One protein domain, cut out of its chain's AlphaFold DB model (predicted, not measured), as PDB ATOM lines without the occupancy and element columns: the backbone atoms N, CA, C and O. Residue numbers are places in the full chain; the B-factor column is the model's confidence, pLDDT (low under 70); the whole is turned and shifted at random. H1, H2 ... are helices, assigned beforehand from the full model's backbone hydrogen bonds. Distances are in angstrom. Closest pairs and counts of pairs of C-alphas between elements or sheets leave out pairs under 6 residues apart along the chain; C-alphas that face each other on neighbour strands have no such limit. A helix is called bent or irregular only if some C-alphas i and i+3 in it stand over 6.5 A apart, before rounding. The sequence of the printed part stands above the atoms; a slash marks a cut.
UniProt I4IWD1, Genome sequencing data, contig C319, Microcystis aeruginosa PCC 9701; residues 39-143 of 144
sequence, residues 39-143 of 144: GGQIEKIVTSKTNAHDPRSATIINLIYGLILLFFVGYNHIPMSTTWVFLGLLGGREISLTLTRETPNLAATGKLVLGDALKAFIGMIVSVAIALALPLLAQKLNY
ATOM      1  N   GLY A  39     131.096 119.846  94.083       65.19
ATOM      2  CA  GLY A  39     131.607 118.694  94.846       65.19
ATOM      3  C   GLY A  39     132.692 119.022  95.887       65.19
ATOM      4  O   GLY A  39     133.139 118.127  96.612       65.19
ATOM      5  N   GLY A  40     133.079 120.293  96.037       68.56
ATOM      6  CA  GLY A  40     133.843 120.804  97.180       68.56
ATOM      7  C   GLY A  40     135.188 120.103  97.423       68.56
ATOM      8  O   GLY A  40     136.042 120.013  96.545       68.56
ATOM      9  N   GLN A  41     135.424 119.622  98.648       61.31
ATOM     10  CA  GLN A  41     136.685 118.945  98.987       61.31
ATOM     11  C   GLN A  41     136.890 117.630  98.223       61.31
ATOM     12  O   GLN A  41     138.034 117.261  97.965       61.31
ATOM     13  N   ILE A  42     135.813 116.941  97.831       62.81
ATOM     14  CA  ILE A  42     135.905 115.680  97.082       62.81
ATOM     15  C   ILE A  42     136.449 115.952  95.678       62.81
ATOM     16  O   ILE A  42     137.327 115.228  95.218       62.81
ATOM     17  N   GLU A  43     136.020 117.041  95.038       60.78
ATOM     18  CA  GLU A  43     136.569 117.476  93.751       60.78
ATOM     19  C   GLU A  43     138.076 117.755  93.852       60.78
ATOM     20  O   GLU A  43     138.846 117.281  93.018       60.78
ATOM     21  N   LYS A  44     138.532 118.433  94.915       60.91
ATOM     22  CA  LYS A  44     139.970 118.662  95.166       60.91
ATOM     23  C   LYS A  44     140.750 117.364  95.393       60.91
ATOM     24  O   LYS A  44     141.883 117.231  94.933       60.91
ATOM     25  N   ILE A  45     140.160 116.386  96.078       60.22
ATOM     26  CA  ILE A  45     140.784 115.071  96.293       60.22
ATOM     27  C   ILE A  45     140.890 114.301  94.969       60.22
ATOM     28  O   ILE A  45     141.925 113.696  94.703       60.22
ATOM     29  N   VAL A  46     139.873 114.364  94.107       59.41
ATOM     30  CA  VAL A  46     139.874 113.684  92.802       59.41
ATOM     31  C   VAL A  46     140.821 114.370  91.811       59.41
ATOM     32  O   VAL A  46     141.625 113.695  91.175       59.41
ATOM     33  N   THR A  47     140.792 115.700  91.714       59.38
ATOM     34  CA  THR A  47     141.639 116.481  90.789       59.38
ATOM     35  C   THR A  47     143.115 116.525  91.196       59.38
ATOM     36  O   THR A  47     143.978 116.620  90.328       59.38
ATOM     37  N   SER A  48     143.437 116.388  92.491       53.59
ATOM     38  CA  SER A  48     144.831 116.306  92.972       53.59
ATOM     39  C   SER A  48     145.526 114.974  92.662       53.59
ATOM     40  O   SER A  48     146.747 114.864  92.797       53.59
ATOM     41  N   LYS A  49     144.784 113.954  92.210       57.25
ATOM     42  CA  LYS A  49     145.349 112.682  91.751       57.25
ATOM     43  C   LYS A  49     145.810 112.829  90.300       57.25
ATOM     44  O   LYS A  49     145.019 113.144  89.416       57.25
ATOM     45  N   THR A  50     147.085 112.518  90.057       49.84
ATOM     46  CA  THR A  50     147.925 112.793  88.864       49.84
ATOM     47  C   THR A  50     147.376 112.340  87.496       49.84
ATOM     48  O   THR A  50     148.047 112.502  86.486       49.84
ATOM     49  N   ASN A  51     146.176 111.763  87.419       49.84
ATOM     50  CA  ASN A  51     145.584 111.289  86.167       49.84
ATOM     51  C   ASN A  51     144.045 111.427  86.126       49.84
ATOM     52  O   ASN A  51     143.372 110.687  85.417       49.84
ATOM     53  N   ALA A  52     143.465 112.334  86.923       49.97
ATOM     54  CA  ALA A  52     142.064 112.751  86.766       49.97
ATOM     55  C   ALA A  52     141.884 113.802  85.656       49.97
ATOM     56  O   ALA A  52     140.760 114.137  85.297       49.97
ATOM     57  N   HIS A  53     142.991 114.315  85.111       49.69
ATOM     58  CA  HIS A  53     142.962 115.315  84.053       49.69
ATOM     59  C   HIS A  53     142.636 114.719  82.678       49.69
ATOM     60  O   HIS A  53     142.174 115.452  81.808       49.69
ATOM     61  N   ASP A  54     142.847 113.407  82.493       58.00
ATOM     62  CA  ASP A  54     142.545 112.720  81.241       58.00
ATOM     63  C   ASP A  54     141.103 112.169  81.272       58.00
ATOM     64  O   ASP A  54     140.821 111.180  81.969       58.00
ATOM     65  N   PRO A  55     140.157 112.789  80.540       62.31
ATOM     66  CA  PRO A  55     138.737 112.442  80.600       62.31
ATOM     67  C   PRO A  55     138.464 110.976  80.234       62.31
ATOM     68  O   PRO A  55     137.449 110.424  80.663       62.31
ATOM     69  N   ARG A  56     139.385 110.320  79.510       62.97
ATOM     70  CA  ARG A  56     139.296 108.913  79.081       62.97
ATOM     71  C   ARG A  56     139.390 107.932  80.248       62.97
ATOM     72  O   ARG A  56     138.616 106.984  80.336       62.97
ATOM     73  N   SER A  57     140.319 108.170  81.173       62.16
ATOM     74  CA  SER A  57     140.494 107.299  82.340       62.16
ATOM     75  C   SER A  57     139.327 107.462  83.318       62.16
ATOM     76  O   SER A  57     138.814 106.479  83.854       62.16
ATOM     77  N   ALA A  58     138.838 108.698  83.480       66.19
ATOM     78  CA  ALA A  58     137.669 109.000  84.302       66.19
ATOM     79  C   ALA A  58     136.391 108.312  83.786       66.19
ATOM     80  O   ALA A  58     135.622 107.765  84.579       66.19
ATOM     81  N   THR A  59     136.185 108.275  82.464       73.56
ATOM     82  CA  THR A  59     135.023 107.591  81.873       73.56
ATOM     83  C   THR A  59     135.079 106.082  82.066       73.56
ATOM     84  O   THR A  59     134.048 105.493  82.370       73.56
ATOM     85  N   ILE A  60     136.254 105.450  81.960       78.00
ATOM     86  CA  ILE A  60     136.404 104.000  82.177       78.00
ATOM     87  C   ILE A  60     136.081 103.622  83.627       78.00
ATOM     88  O   ILE A  60     135.330 102.679  83.862       78.00
ATOM     89  N   ILE A  61     136.592 104.377  84.603       74.19
ATOM     90  CA  ILE A  61     136.289 104.141  86.023       74.19
ATOM     91  C   ILE A  61     134.785 104.291  86.272       74.19
ATOM     92  O   ILE A  61     134.189 103.440  86.928       74.19
ATOM     93  N   ASN A  62     134.164 105.337  85.717       75.81
ATOM     94  CA  ASN A  62     132.733 105.578  85.880       75.81
ATOM     95  C   ASN A  62     131.873 104.517  85.168       75.81
ATOM     96  O   ASN A  62     130.823 104.134  85.678       75.81
ATOM     97  N   LEU A  63     132.333 103.994  84.028       83.38
ATOM     98  CA  LEU A  63     131.694 102.890  83.310       83.38
ATOM     99  C   LEU A  63     131.748 101.595  84.131       83.38
ATOM    100  O   LEU A  63     130.722 100.946  84.311       83.38
ATOM    101  N   ILE A  64     132.920 101.242  84.667       83.06
ATOM    102  CA  ILE A  64     133.089 100.065  85.533       83.06
ATOM    103  C   ILE A  64     132.241 100.219  86.800       83.06
ATOM    104  O   ILE A  64     131.539  99.286  87.183       83.06
ATOM    105  N   TYR A  65     132.246 101.402  87.416       82.75
ATOM    106  CA  TYR A  65     131.393 101.712  88.562       82.75
ATOM    107  C   TYR A  65     129.907 101.525  88.225       82.75
ATOM    108  O   TYR A  65     129.194 100.833  88.949       82.75
ATOM    109  N   GLY A  66     129.452 102.061  87.089       80.00
ATOM    110  CA  GLY A  66     128.082 101.899  86.604       80.00
ATOM    111  C   GLY A  66     127.697 100.439  86.348       80.00
ATOM    112  O   GLY A  66     126.600 100.034  86.725       80.00
ATOM    113  N   LEU A  67     128.596  99.628  85.781       85.31
ATOM    114  CA  LEU A  67     128.373  98.193  85.565       85.31
ATOM    115  C   LEU A  67     128.266  97.415  86.881       85.31
ATOM    116  O   LEU A  67     127.390  96.560  87.017       85.31
ATOM    117  N   ILE A  68     129.116  97.731  87.862       83.00
ATOM    118  CA  ILE A  68     129.045  97.124  89.197       83.00
ATOM    119  C   ILE A  68     127.713  97.482  89.866       83.00
ATOM    120  O   ILE A  68     127.036  96.597  90.388       83.00
ATOM    121  N   LEU A  69     127.300  98.750  89.813       80.12
ATOM    122  CA  LEU A  69     126.005  99.173  90.348       80.12
ATOM    123  C   LEU A  69     124.839  98.466  89.643       80.12
ATOM    124  O   LEU A  69     123.939  97.965  90.312       80.12
ATOM    125  N   LEU A  70     124.869  98.379  88.309       80.94
ATOM    126  CA  LEU A  70     123.833  97.711  87.517       80.94
ATOM    127  C   LEU A  70     123.686  96.235  87.913       80.94
ATOM    128  O   LEU A  70     122.569  95.755  88.104       80.94
ATOM    129  N   PHE A  71     124.806  95.526  88.077       82.81
ATOM    130  CA  PHE A  71     124.807  94.126  88.495       82.81
ATOM    131  C   PHE A  71     124.136  93.943  89.861       82.81
ATOM    132  O   PHE A  71     123.277  93.078  90.021       82.81
ATOM    133  N   PHE A  72     124.470  94.786  90.838       74.44
ATOM    134  CA  PHE A  72     123.896  94.662  92.177       74.44
ATOM    135  C   PHE A  72     122.456  95.160  92.287       74.44
ATOM    136  O   PHE A  72     121.730  94.650  93.129       74.44
ATOM    137  N   VAL A  73     122.021  96.091  91.435       74.81
ATOM    138  CA  VAL A  73     120.612  96.514  91.366       74.81
ATOM    139  C   VAL A  73     119.737  95.455  90.687       74.81
ATOM    140  O   VAL A  73     118.596  95.263  91.097       74.81
ATOM    141  N   GLY A  74     120.246  94.779  89.650       71.75
ATOM    142  CA  GLY A  74     119.456  93.844  88.841       71.75
ATOM    143  C   GLY A  74     119.445  92.396  89.333       71.75
ATOM    144  O   GLY A  74     118.441  91.710  89.157       71.75
ATOM    145  N   TYR A  75     120.540  91.915  89.933       68.88
ATOM    146  CA  TYR A  75     120.721  90.485  90.222       68.88
ATOM    147  C   TYR A  75     120.849  90.136  91.708       68.88
ATOM    148  O   TYR A  75     120.714  88.965  92.059       68.88
ATOM    149  N   ASN A  76     121.082  91.110  92.593       66.56
ATOM    150  CA  ASN A  76     121.280  90.853  94.019       66.56
ATOM    151  C   ASN A  76     120.235  91.559  94.887       66.56
ATOM    152  O   ASN A  76     119.966  92.742  94.739       66.56
ATOM    153  N   HIS A  77     119.695  90.829  95.864       70.19
ATOM    154  CA  HIS A  77     118.775  91.369  96.873       70.19
ATOM    155  C   HIS A  77     119.511  92.004  98.069       70.19
ATOM    156  O   HIS A  77     118.877  92.526  98.984       70.19
ATOM    157  N   ILE A  78     120.847  91.932  98.095       71.94
ATOM    158  CA  ILE A  78     121.670  92.464  99.186       71.94
ATOM    159  C   ILE A  78     121.916  93.960  98.935       71.94
ATOM    160  O   ILE A  78     122.476  94.305  97.889       71.94
ATOM    161  N   PRO A  79     121.550  94.855  99.874       65.50
ATOM    162  CA  PRO A  79     121.794  96.284  99.729       65.50
ATOM    163  C   PRO A  79     123.298  96.567  99.655       65.50
ATOM    164  O   PRO A  79     124.077  96.158 100.517       65.50
ATOM    165  N   MET A  80     123.709  97.276  98.607       72.56
ATOM    166  CA  MET A  80     125.107  97.619  98.359       72.56
ATOM    167  C   MET A  80     125.506  98.919  99.066       72.56
ATOM    168  O   MET A  80     124.760  99.896  99.054       72.56
ATOM    169  N   SER A  81     126.737  98.968  99.588       79.56
ATOM    170  CA  SER A  81     127.374 100.228  99.985       79.56
ATOM    171  C   SER A  81     128.120 100.864  98.811       79.56
ATOM    172  O   SER A  81     129.217 100.439  98.439       79.56
ATOM    173  N   THR A  82     127.528 101.917  98.252       78.44
ATOM    174  CA  THR A  82     128.104 102.748  97.183       78.44
ATOM    175  C   THR A  82     129.464 103.336  97.580       78.44
ATOM    176  O   THR A  82     130.380 103.371  96.761       78.44
ATOM    177  N   THR A  83     129.649 103.694  98.856       81.81
ATOM    178  CA  THR A  83     130.911 104.221  99.405       81.81
ATOM    179  C   THR A  83     132.053 103.209  99.339       81.81
ATOM    180  O   THR A  83     133.138 103.539  98.860       81.81
ATOM    181  N   TRP A  84     131.833 101.972  99.796       85.06
ATOM    182  CA  TRP A  84     132.886 100.948  99.817       85.06
ATOM    183  C   TRP A  84     133.271 100.485  98.415       85.06
ATOM    184  O   TRP A  84     134.451 100.280  98.137       85.06
ATOM    185  N   VAL A  85     132.291 100.388  97.518       83.50
ATOM    186  CA  VAL A  85     132.533 100.068  96.107       83.50
ATOM    187  C   VAL A  85     133.355 101.165  95.439       83.50
ATOM    188  O   VAL A  85     134.333 100.870  94.752       83.50
ATOM    189  N   PHE A  86     133.014 102.431  95.685       81.62
ATOM    190  CA  PHE A  86     133.744 103.569  95.138       81.62
ATOM    191  C   PHE A  86     135.184 103.657  95.674       81.62
ATOM    192  O   PHE A  86     136.125 103.778  94.889       81.62
ATOM    193  N   LEU A  87     135.381 103.523  96.992       84.31
ATOM    194  CA  LEU A  87     136.715 103.508  97.608       84.31
ATOM    195  C   LEU A  87     137.565 102.327  97.123       84.31
ATOM    196  O   LEU A  87     138.753 102.506  96.857       84.31
ATOM    197  N   GLY A  88     136.965 101.146  96.956       85.62
ATOM    198  CA  GLY A  88     137.633  99.974  96.394       85.62
ATOM    199  C   GLY A  88     138.101 100.196  94.954       85.62
ATOM    200  O   GLY A  88     139.236  99.859  94.620       85.62
ATOM    201  N   LEU A  89     137.275 100.832  94.118       84.50
ATOM    202  CA  LEU A  89     137.628 101.196  92.741       84.50
ATOM    203  C   LEU A  89     138.767 102.223  92.678       84.50
ATOM    204  O   LEU A  89     139.719 102.043  91.914       84.50
ATOM    205  N   LEU A  90     138.704 103.276  93.500       80.56
ATOM    206  CA  LEU A  90     139.767 104.282  93.579       80.56
ATOM    207  C   LEU A  90     141.081 103.680  94.090       80.56
ATOM    208  O   LEU A  90     142.140 103.917  93.503       80.56
ATOM    209  N   GLY A  91     141.007 102.873  95.150       83.50
ATOM    210  CA  GLY A  91     142.161 102.204  95.737       83.50
ATOM    211  C   GLY A  91     142.800 101.186  94.796       83.50
ATOM    212  O   GLY A  91     144.015 101.201  94.607       83.50
ATOM    213  N   GLY A  92     141.984 100.351  94.147       83.50
ATOM    214  CA  GLY A  92     142.439  99.364  93.167       83.50
ATOM    215  C   GLY A  92     143.136 100.006  91.968       83.50
ATOM    216  O   GLY A  92     144.195  99.536  91.552       83.50
ATOM    217  N   ARG A  93     142.610 101.132  91.467       81.44
ATOM    218  CA  ARG A  93     143.276 101.921  90.422       81.44
ATOM    219  C   ARG A  93     144.637 102.438  90.880       81.44
ATOM    220  O   ARG A  93     145.599 102.337  90.127       81.44
ATOM    221  N   GLU A  94     144.719 103.018  92.075       80.38
ATOM    222  CA  GLU A  94     145.975 103.588  92.574       80.38
ATOM    223  C   GLU A  94     147.047 102.498  92.740       80.38
ATOM    224  O   GLU A  94     148.186 102.683  92.321       80.38
ATOM    225  N   ILE A  95     146.666 101.329  93.267       82.75
ATOM    226  CA  ILE A  95     147.556 100.166  93.394       82.75
ATOM    227  C   ILE A  95     148.000  99.667  92.014       82.75
ATOM    228  O   ILE A  95     149.189  99.425  91.806       82.75
ATOM    229  N   SER A  96     147.074  99.559  91.056       80.12
ATOM    230  CA  SER A  96     147.381  99.139  89.684       80.12
ATOM    231  C   SER A  96     148.368 100.090  89.001       80.12
ATOM    232  O   SER A  96     149.332  99.623  88.401       80.12
ATOM    233  N   LEU A  97     148.189 101.407  89.137       75.69
ATOM    234  CA  LEU A  97     149.108 102.402  88.575       75.69
ATOM    235  C   LEU A  97     150.504 102.334  89.207       75.69
ATOM    236  O   LEU A  97     151.503 102.503  88.507       75.69
ATOM    237  N   THR A  98     150.587 102.081  90.515       79.62
ATOM    238  CA  THR A  98     151.874 101.940  91.209       79.62
ATOM    239  C   THR A  98     152.598 100.649  90.825       79.62
ATOM    240  O   THR A  98     153.822 100.658  90.761       79.62
ATOM    241  N   LEU A  99     151.873  99.567  90.520       80.31
ATOM    242  CA  LEU A  99     152.454  98.312  90.023       80.31
ATOM    243  C   LEU A  99     153.014  98.430  88.598       80.31
ATOM    244  O   LEU A  99     153.973  97.743  88.264       80.31
ATOM    245  N   THR A 100     152.427  99.283  87.756       78.62
ATOM    246  CA  THR A 100     152.864  99.472  86.360       78.62
ATOM    247  C   THR A 100     154.013 100.485  86.214       78.62
ATOM    248  O   THR A 100     154.637 100.549  85.159       78.62
ATOM    249  N   ARG A 101     154.321 101.288  87.243       75.12
ATOM    250  CA  ARG A 101     155.423 102.271  87.217       75.12
ATOM    251  C   ARG A 101     156.752 101.666  87.683       75.12
ATOM    252  O   ARG A 101     156.795 100.936  88.663       75.12
ATOM    253  N   GLU A 102     157.851 102.080  87.046       59.84
ATOM    254  CA  GLU A 102     159.219 101.598  87.329       59.84
ATOM    255  C   GLU A 102     159.783 102.015  88.705       59.84
ATOM    256  O   GLU A 102     160.770 101.449  89.165       59.84
ATOM    257  N   THR A 103     159.135 102.946  89.416       58.78
ATOM    258  CA  THR A 103     159.460 103.300  90.812       58.78
ATOM    259  C   THR A 103     158.284 102.973  91.747       58.78
ATOM    260  O   THR A 103     157.512 103.871  92.112       58.78
ATOM    261  N   PRO A 104     158.090 101.700  92.130       62.88
ATOM    262  CA  PRO A 104     156.939 101.288  92.918       62.88
ATOM    263  C   PRO A 104     157.196 101.528  94.410       62.88
ATOM    264  O   PRO A 104     157.865 100.743  95.075       62.88
ATOM    265  N   ASN A 105     156.603 102.577  94.986       78.88
ATOM    266  CA  ASN A 105     156.426 102.633  96.440       78.88
ATOM    267  C   ASN A 105     155.040 102.093  96.816       78.88
ATOM    268  O   ASN A 105     154.148 102.836  97.234       78.88
ATOM    269  N   LEU A 106     154.863 100.778  96.637       80.56
ATOM    270  CA  LEU A 106     153.609 100.073  96.930       80.56
ATOM    271  C   LEU A 106     153.134 100.319  98.369       80.56
ATOM    272  O   LEU A 106     151.939 100.487  98.608       80.56
ATOM    273  N   ALA A 107     154.074 100.380  99.315       82.75
ATOM    274  CA  ALA A 107     153.785 100.625 100.722       82.75
ATOM    275  C   ALA A 107     153.182 102.021 100.950       82.75
ATOM    276  O   ALA A 107     152.206 102.161 101.691       82.75
ATOM    277  N   ALA A 108     153.712 103.055 100.286       82.25
ATOM    278  CA  ALA A 108     153.164 104.407 100.377       82.25
ATOM    279  C   ALA A 108     151.767 104.509  99.748       82.25
ATOM    280  O   ALA A 108     150.870 105.102 100.348       82.25
ATOM    281  N   THR A 109     151.556 103.889  98.582       82.50
ATOM    282  CA  THR A 109     150.237 103.839  97.938       82.50
ATOM    283  C   THR A 109     149.214 103.099  98.801       82.50
ATOM    284  O   THR A 109     148.122 103.618  99.025       82.50
ATOM    285  N   GLY A 110     149.578 101.939  99.353       83.75
ATOM    286  CA  GLY A 110     148.710 101.177 100.253       83.75
ATOM    287  C   GLY A 110     148.331 101.963 101.510       83.75
ATOM    288  O   GLY A 110     147.160 101.996 101.884       83.75
ATOM    289  N   LYS A 111     149.288 102.678 102.118       86.50
ATOM    290  CA  LYS A 111     149.027 103.546 103.277       86.50
ATOM    291  C   LYS A 111     148.054 104.682 102.947       86.50
ATOM    292  O   LYS A 111     147.226 105.028 103.787       86.50
ATOM    293  N   LEU A 112     148.138 105.250 101.744       84.00
ATOM    294  CA  LEU A 112     147.232 106.306 101.291       84.00
ATOM    295  C   LEU A 112     145.803 105.767 101.132       84.00
ATOM    296  O   LEU A 112     144.883 106.308 101.742       84.00
ATOM    297  N   VAL A 113     145.634 104.659 100.403       86.00
ATOM    298  CA  VAL A 113     144.326 104.011 100.196       86.00
ATOM    299  C   VAL A 113     143.692 103.597 101.528       86.00
ATOM    300  O   VAL A 113     142.511 103.857 101.763       86.00
ATOM    301  N   LEU A 114     144.480 103.007 102.431       85.94
ATOM    302  CA  LEU A 114     144.012 102.632 103.765       85.94
ATOM    303  C   LEU A 114     143.608 103.859 104.593       85.94
ATOM    304  O   LEU A 114     142.609 103.816 105.305       85.94
ATOM    305  N   GLY A 115     144.354 104.960 104.491       87.06
ATOM    306  CA  GLY A 115     144.021 106.214 105.164       87.06
ATOM    307  C   GLY A 115     142.664 106.772 104.733       87.06
ATOM    308  O   GLY A 115     141.891 107.217 105.582       87.06
ATOM    309  N   ASP A 116     142.343 106.711 103.441       85.12
ATOM    310  CA  ASP A 116     141.050 107.167 102.922       85.12
ATOM    311  C   ASP A 116     139.903 106.243 103.360       85.12
ATOM    312  O   ASP A 116     138.853 106.721 103.798       85.12
ATOM    313  N   ALA A 117     140.135 104.926 103.362       86.19
ATOM    314  CA  ALA A 117     139.187 103.947 103.891       86.19
ATOM    315  C   ALA A 117     138.907 104.150 105.392       86.19
ATOM    316  O   ALA A 117     137.751 104.120 105.816       86.19
ATOM    317  N   LEU A 118     139.941 104.412 106.198       88.00
ATOM    318  CA  LEU A 118     139.800 104.658 107.637       88.00
ATOM    319  C   LEU A 118     139.023 105.942 107.932       88.00
ATOM    320  O   LEU A 118     138.162 105.943 108.809       88.00
ATOM    321  N   LYS A 119     139.274 107.026 107.191       86.38
ATOM    322  CA  LYS A 119     138.498 108.269 107.339       86.38
ATOM    323  C   LYS A 119     137.016 108.042 107.044       86.38
ATOM    324  O   LYS A 119     136.167 108.491 107.813       86.38
ATOM    325  N   ALA A 120     136.706 107.315 105.969       86.38
ATOM    326  CA  ALA A 120     135.329 106.964 105.632       86.38
ATOM    327  C   ALA A 120     134.683 106.070 106.706       86.38
ATOM    328  O   ALA A 120     133.538 106.299 107.094       86.38
ATOM    329  N   PHE A 121     135.436 105.107 107.247       87.50
ATOM    330  CA  PHE A 121     134.985 104.241 108.337       87.50
ATOM    331  C   PHE A 121     134.653 105.028 109.610       87.50
ATOM    332  O   PHE A 121     133.604 104.811 110.214       87.50
ATOM    333  N   ILE A 122     135.503 105.985 109.991       89.75
ATOM    334  CA  ILE A 122     135.251 106.868 111.138       89.75
ATOM    335  C   ILE A 122     133.975 107.685 110.907       89.75
ATOM    336  O   ILE A 122     133.129 107.752 111.796       89.75
ATOM    337  N   GLY A 123     133.796 108.250 109.709       85.56
ATOM    338  CA  GLY A 123     132.568 108.967 109.351       85.56
ATOM    339  C   GLY A 123     131.315 108.097 109.501       85.56
ATOM    340  O   GLY A 123     130.310 108.546 110.053       85.56
ATOM    341  N   MET A 124     131.395 106.827 109.092       86.50
ATOM    342  CA  MET A 124     130.314 105.857 109.274       86.50
ATOM    343  C   MET A 124     130.018 105.600 110.757       86.50
ATOM    344  O   MET A 124     128.857 105.653 111.157       86.50
ATOM    345  N   ILE A 125     131.045 105.373 111.584       90.19
ATOM    346  CA  ILE A 125     130.878 105.171 113.034       90.19
ATOM    347  C   ILE A 125     130.183 106.375 113.668       90.19
ATOM    348  O   ILE A 125     129.219 106.200 114.411       90.19
ATOM    349  N   VAL A 126     130.637 107.591 113.356       90.44
ATOM    350  CA  VAL A 126     130.042 108.826 113.883       90.44
ATOM    351  C   VAL A 126     128.577 108.941 113.459       90.44
ATOM    352  O   VAL A 126     127.723 109.234 114.293       90.44
ATOM    353  N   SER A 127     128.261 108.645 112.196       84.44
ATOM    354  CA  SER A 127     126.880 108.658 111.704       84.44
ATOM    355  C   SER A 127     125.985 107.668 112.455       84.44
ATOM    356  O   SER A 127     124.865 108.019 112.826       84.44
ATOM    357  N   VAL A 128     126.462 106.443 112.697       87.75
ATOM    358  CA  VAL A 128     125.715 105.420 113.449       87.75
ATOM    359  C   VAL A 128     125.544 105.840 114.908       87.75
ATOM    360  O   VAL A 128     124.445 105.733 115.449       87.75
ATOM    361  N   ALA A 129     126.594 106.373 115.532       89.88
ATOM    362  CA  ALA A 129     126.542 106.853 116.909       89.88
ATOM    363  C   ALA A 129     125.497 107.967 117.082       89.88
ATOM    364  O   ALA A 129     124.691 107.906 118.010       89.88
ATOM    365  N   ILE A 130     125.452 108.940 116.166       87.75
ATOM    366  CA  ILE A 130     124.439 110.006 116.175       87.75
ATOM    367  C   ILE A 130     123.035 109.420 115.986       87.75
ATOM    368  O   ILE A 130     122.122 109.779 116.728       87.75
ATOM    369  N   ALA A 131     122.857 108.500 115.033       85.62
ATOM    370  CA  ALA A 131     121.561 107.879 114.764       85.62
ATOM    371  C   ALA A 131     121.015 107.095 115.972       85.62
ATOM    372  O   ALA A 131     119.816 107.146 116.234       85.62
ATOM    373  N   LEU A 132     121.881 106.415 116.729       87.62
ATOM    374  CA  LEU A 132     121.505 105.706 117.957       87.62
ATOM    375  C   LEU A 132     121.291 106.654 119.149       87.62
ATOM    376  O   LEU A 132     120.457 106.379 120.010       87.62
ATOM    377  N   ALA A 133     122.011 107.777 119.201       87.12
ATOM    378  CA  ALA A 133     121.872 108.771 120.263       87.12
ATOM    379  C   ALA A 133     120.589 109.608 120.134       87.12
ATOM    380  O   ALA A 133     119.983 109.962 121.147       87.12
ATOM    381  N   LEU A 134     120.147 109.906 118.907       86.19
ATOM    382  CA  LEU A 134     118.959 110.720 118.634       86.19
ATOM    383  C   LEU A 134     117.676 110.232 119.346       86.19
ATOM    384  O   LEU A 134     117.040 111.048 120.016       86.19
ATOM    385  N   PRO A 135     117.277 108.944 119.260       84.50
ATOM    386  CA  PRO A 135     116.070 108.454 119.927       84.50
ATOM    387  C   PRO A 135     116.181 108.480 121.456       84.50
ATOM    388  O   PRO A 135     115.192 108.771 122.126       84.50
ATOM    389  N   LEU A 136     117.375 108.245 122.015       82.44
ATOM    390  CA  LEU A 136     117.621 108.358 123.458       82.44
ATOM    391  C   LEU A 136     117.442 109.805 123.940       82.44
ATOM    392  O   LEU A 136     116.877 110.052 125.005       82.44
ATOM    393  N   LEU A 137     117.886 110.771 123.133       78.25
ATOM    394  CA  LEU A 137     117.754 112.197 123.417       78.25
ATOM    395  C   LEU A 137     116.294 112.662 123.274       78.25
ATOM    396  O   LEU A 137     115.798 113.392 124.130       78.25
ATOM    397  N   ALA A 138     115.582 112.167 122.259       78.69
ATOM    398  CA  ALA A 138     114.159 112.439 122.048       78.69
ATOM    399  C   ALA A 138     113.273 111.880 123.177       78.69
ATOM    400  O   ALA A 138     112.367 112.571 123.642       78.69
ATOM    401  N   GLN A 139     113.553 110.668 123.672       76.69
ATOM    402  CA  GLN A 139     112.848 110.111 124.835       76.69
ATOM    403  C   GLN A 139     113.060 110.951 126.097       76.69
ATOM    404  O   GLN A 139     112.120 111.154 126.861       76.69
ATOM    405  N   LYS A 140     114.275 111.468 126.302       74.06
ATOM    406  CA  LYS A 140     114.604 112.305 127.460       74.06
ATOM    407  C   LYS A 140     113.932 113.683 127.403       74.06
ATOM    408  O   LYS A 140     113.606 114.227 128.450       74.06
ATOM    409  N   LEU A 141     113.713 114.226 126.201       68.06
ATOM    410  CA  LEU A 141     113.012 115.498 125.998       68.06
ATOM    411  C   LEU A 141     111.492 115.382 126.185       68.06
ATOM    412  O   LEU A 141     110.891 116.310 126.696       68.06
ATOM    413  N   ASN A 142     110.880 114.251 125.814       63.00
ATOM    414  CA  ASN A 142     109.440 114.001 126.008       63.00
ATOM    415  C   ASN A 142     109.036 113.748 127.478       63.00
ATOM    416  O   ASN A 142     107.851 113.599 127.763       63.00
ATOM    417  N   TYR A 143     110.006 113.639 128.389       53.78
ATOM    418  CA  TYR A 143     109.792 113.469 129.832       53.78
ATOM    419  C   TYR A 143     109.918 114.790 130.624       53.78
ATOM    420  O   TYR A 143     109.767 114.770 131.847       53.78
TER     421      TYR A 143
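Overview. This is residues 39 to 143 of the 144 residues of an uncharacterized protein of Microcystis aeruginosa PCC 9701 (UniProt I4IWD1). A long helix, H4, folds back along H3 as a helical hairpin and then sticks out well past it as a free arm, residues 122 to 143, while H2 makes a second, more steeply tilted hairpin with H3, touching it at residues 82 to 89. The short helix H1 sits off to itself, touching no helix. The printed part has 105 residues with four named helices, in the order H1, H2, H3, H4, and no named strand; the class is all helix. The whole is loose, with a radius of gyration of the C-alphas of 18.3 A, and elongated, spanning 66 by 34 by 25 A.

Arrangement. H1, residues 40 to 47, is apart from H2, residues 55 to 75, which follows it over a short link. H1 is also apart from H3, residues 82 to 100, and from H4, residues 106 to 141. H2 and H3 touch and form a helical hairpin, opposite ways at a steep tilt of 44 degrees; their closest C-alphas are those of Tyr 65 and Phe 86, 7.2 A apart. H2 touches H3 with residues 61 to 69 alone, and H3 touches H2 with residues 82 to 89 alone. H3 and H4 form a second helical hairpin, touching opposite ways at a shallow tilt of 11 degrees, with the C-alphas of Gly 91 and Val 113 closest at 5.3 A. H4 touches H3 with residues 106 to 117 alone. H2 and H4 are apart. Every backbone O i to N i+4 pair is within hydrogen-bond range in H1, H2 and H3, and 30 of 32 in H4.

Along the chain. H1 begins at C-alpha 40 at (133.843, 120.804, 97.180) and is 11.0 A long from first to last C-alpha. H2 measures 30.0 A, and H3 27.2 A from C-alpha 82 at (128.104, 102.748, 97.183). H4, the longest, measures 52.3 A and ends at C-alpha 141 at (113.012, 115.498, 125.998). It has a kink of 27 degrees near residue 135; it is neither bent nor irregular, but only just: C-alphas 132 and 135 are 6.4 A apart.

Size, cuts and confidence. The two C-alphas farthest apart are those of Glu 102 and Tyr 143, 66.3 A. Residues 39 to 45, 52 to 57, 73 to 79 and 122 to 143 stand free; the body without them spans 36 by 26 by 20 A. The printed part has no cut; the link from H3 to H4 is tight, those from H1 to H2 and from H2 to H3 short, and no link is long. The mean pLDDT of the printed part is 76.1, and it is under 70 at residues 39 to 58, 75 to 76, 79, 102 to 104 and 141 to 143.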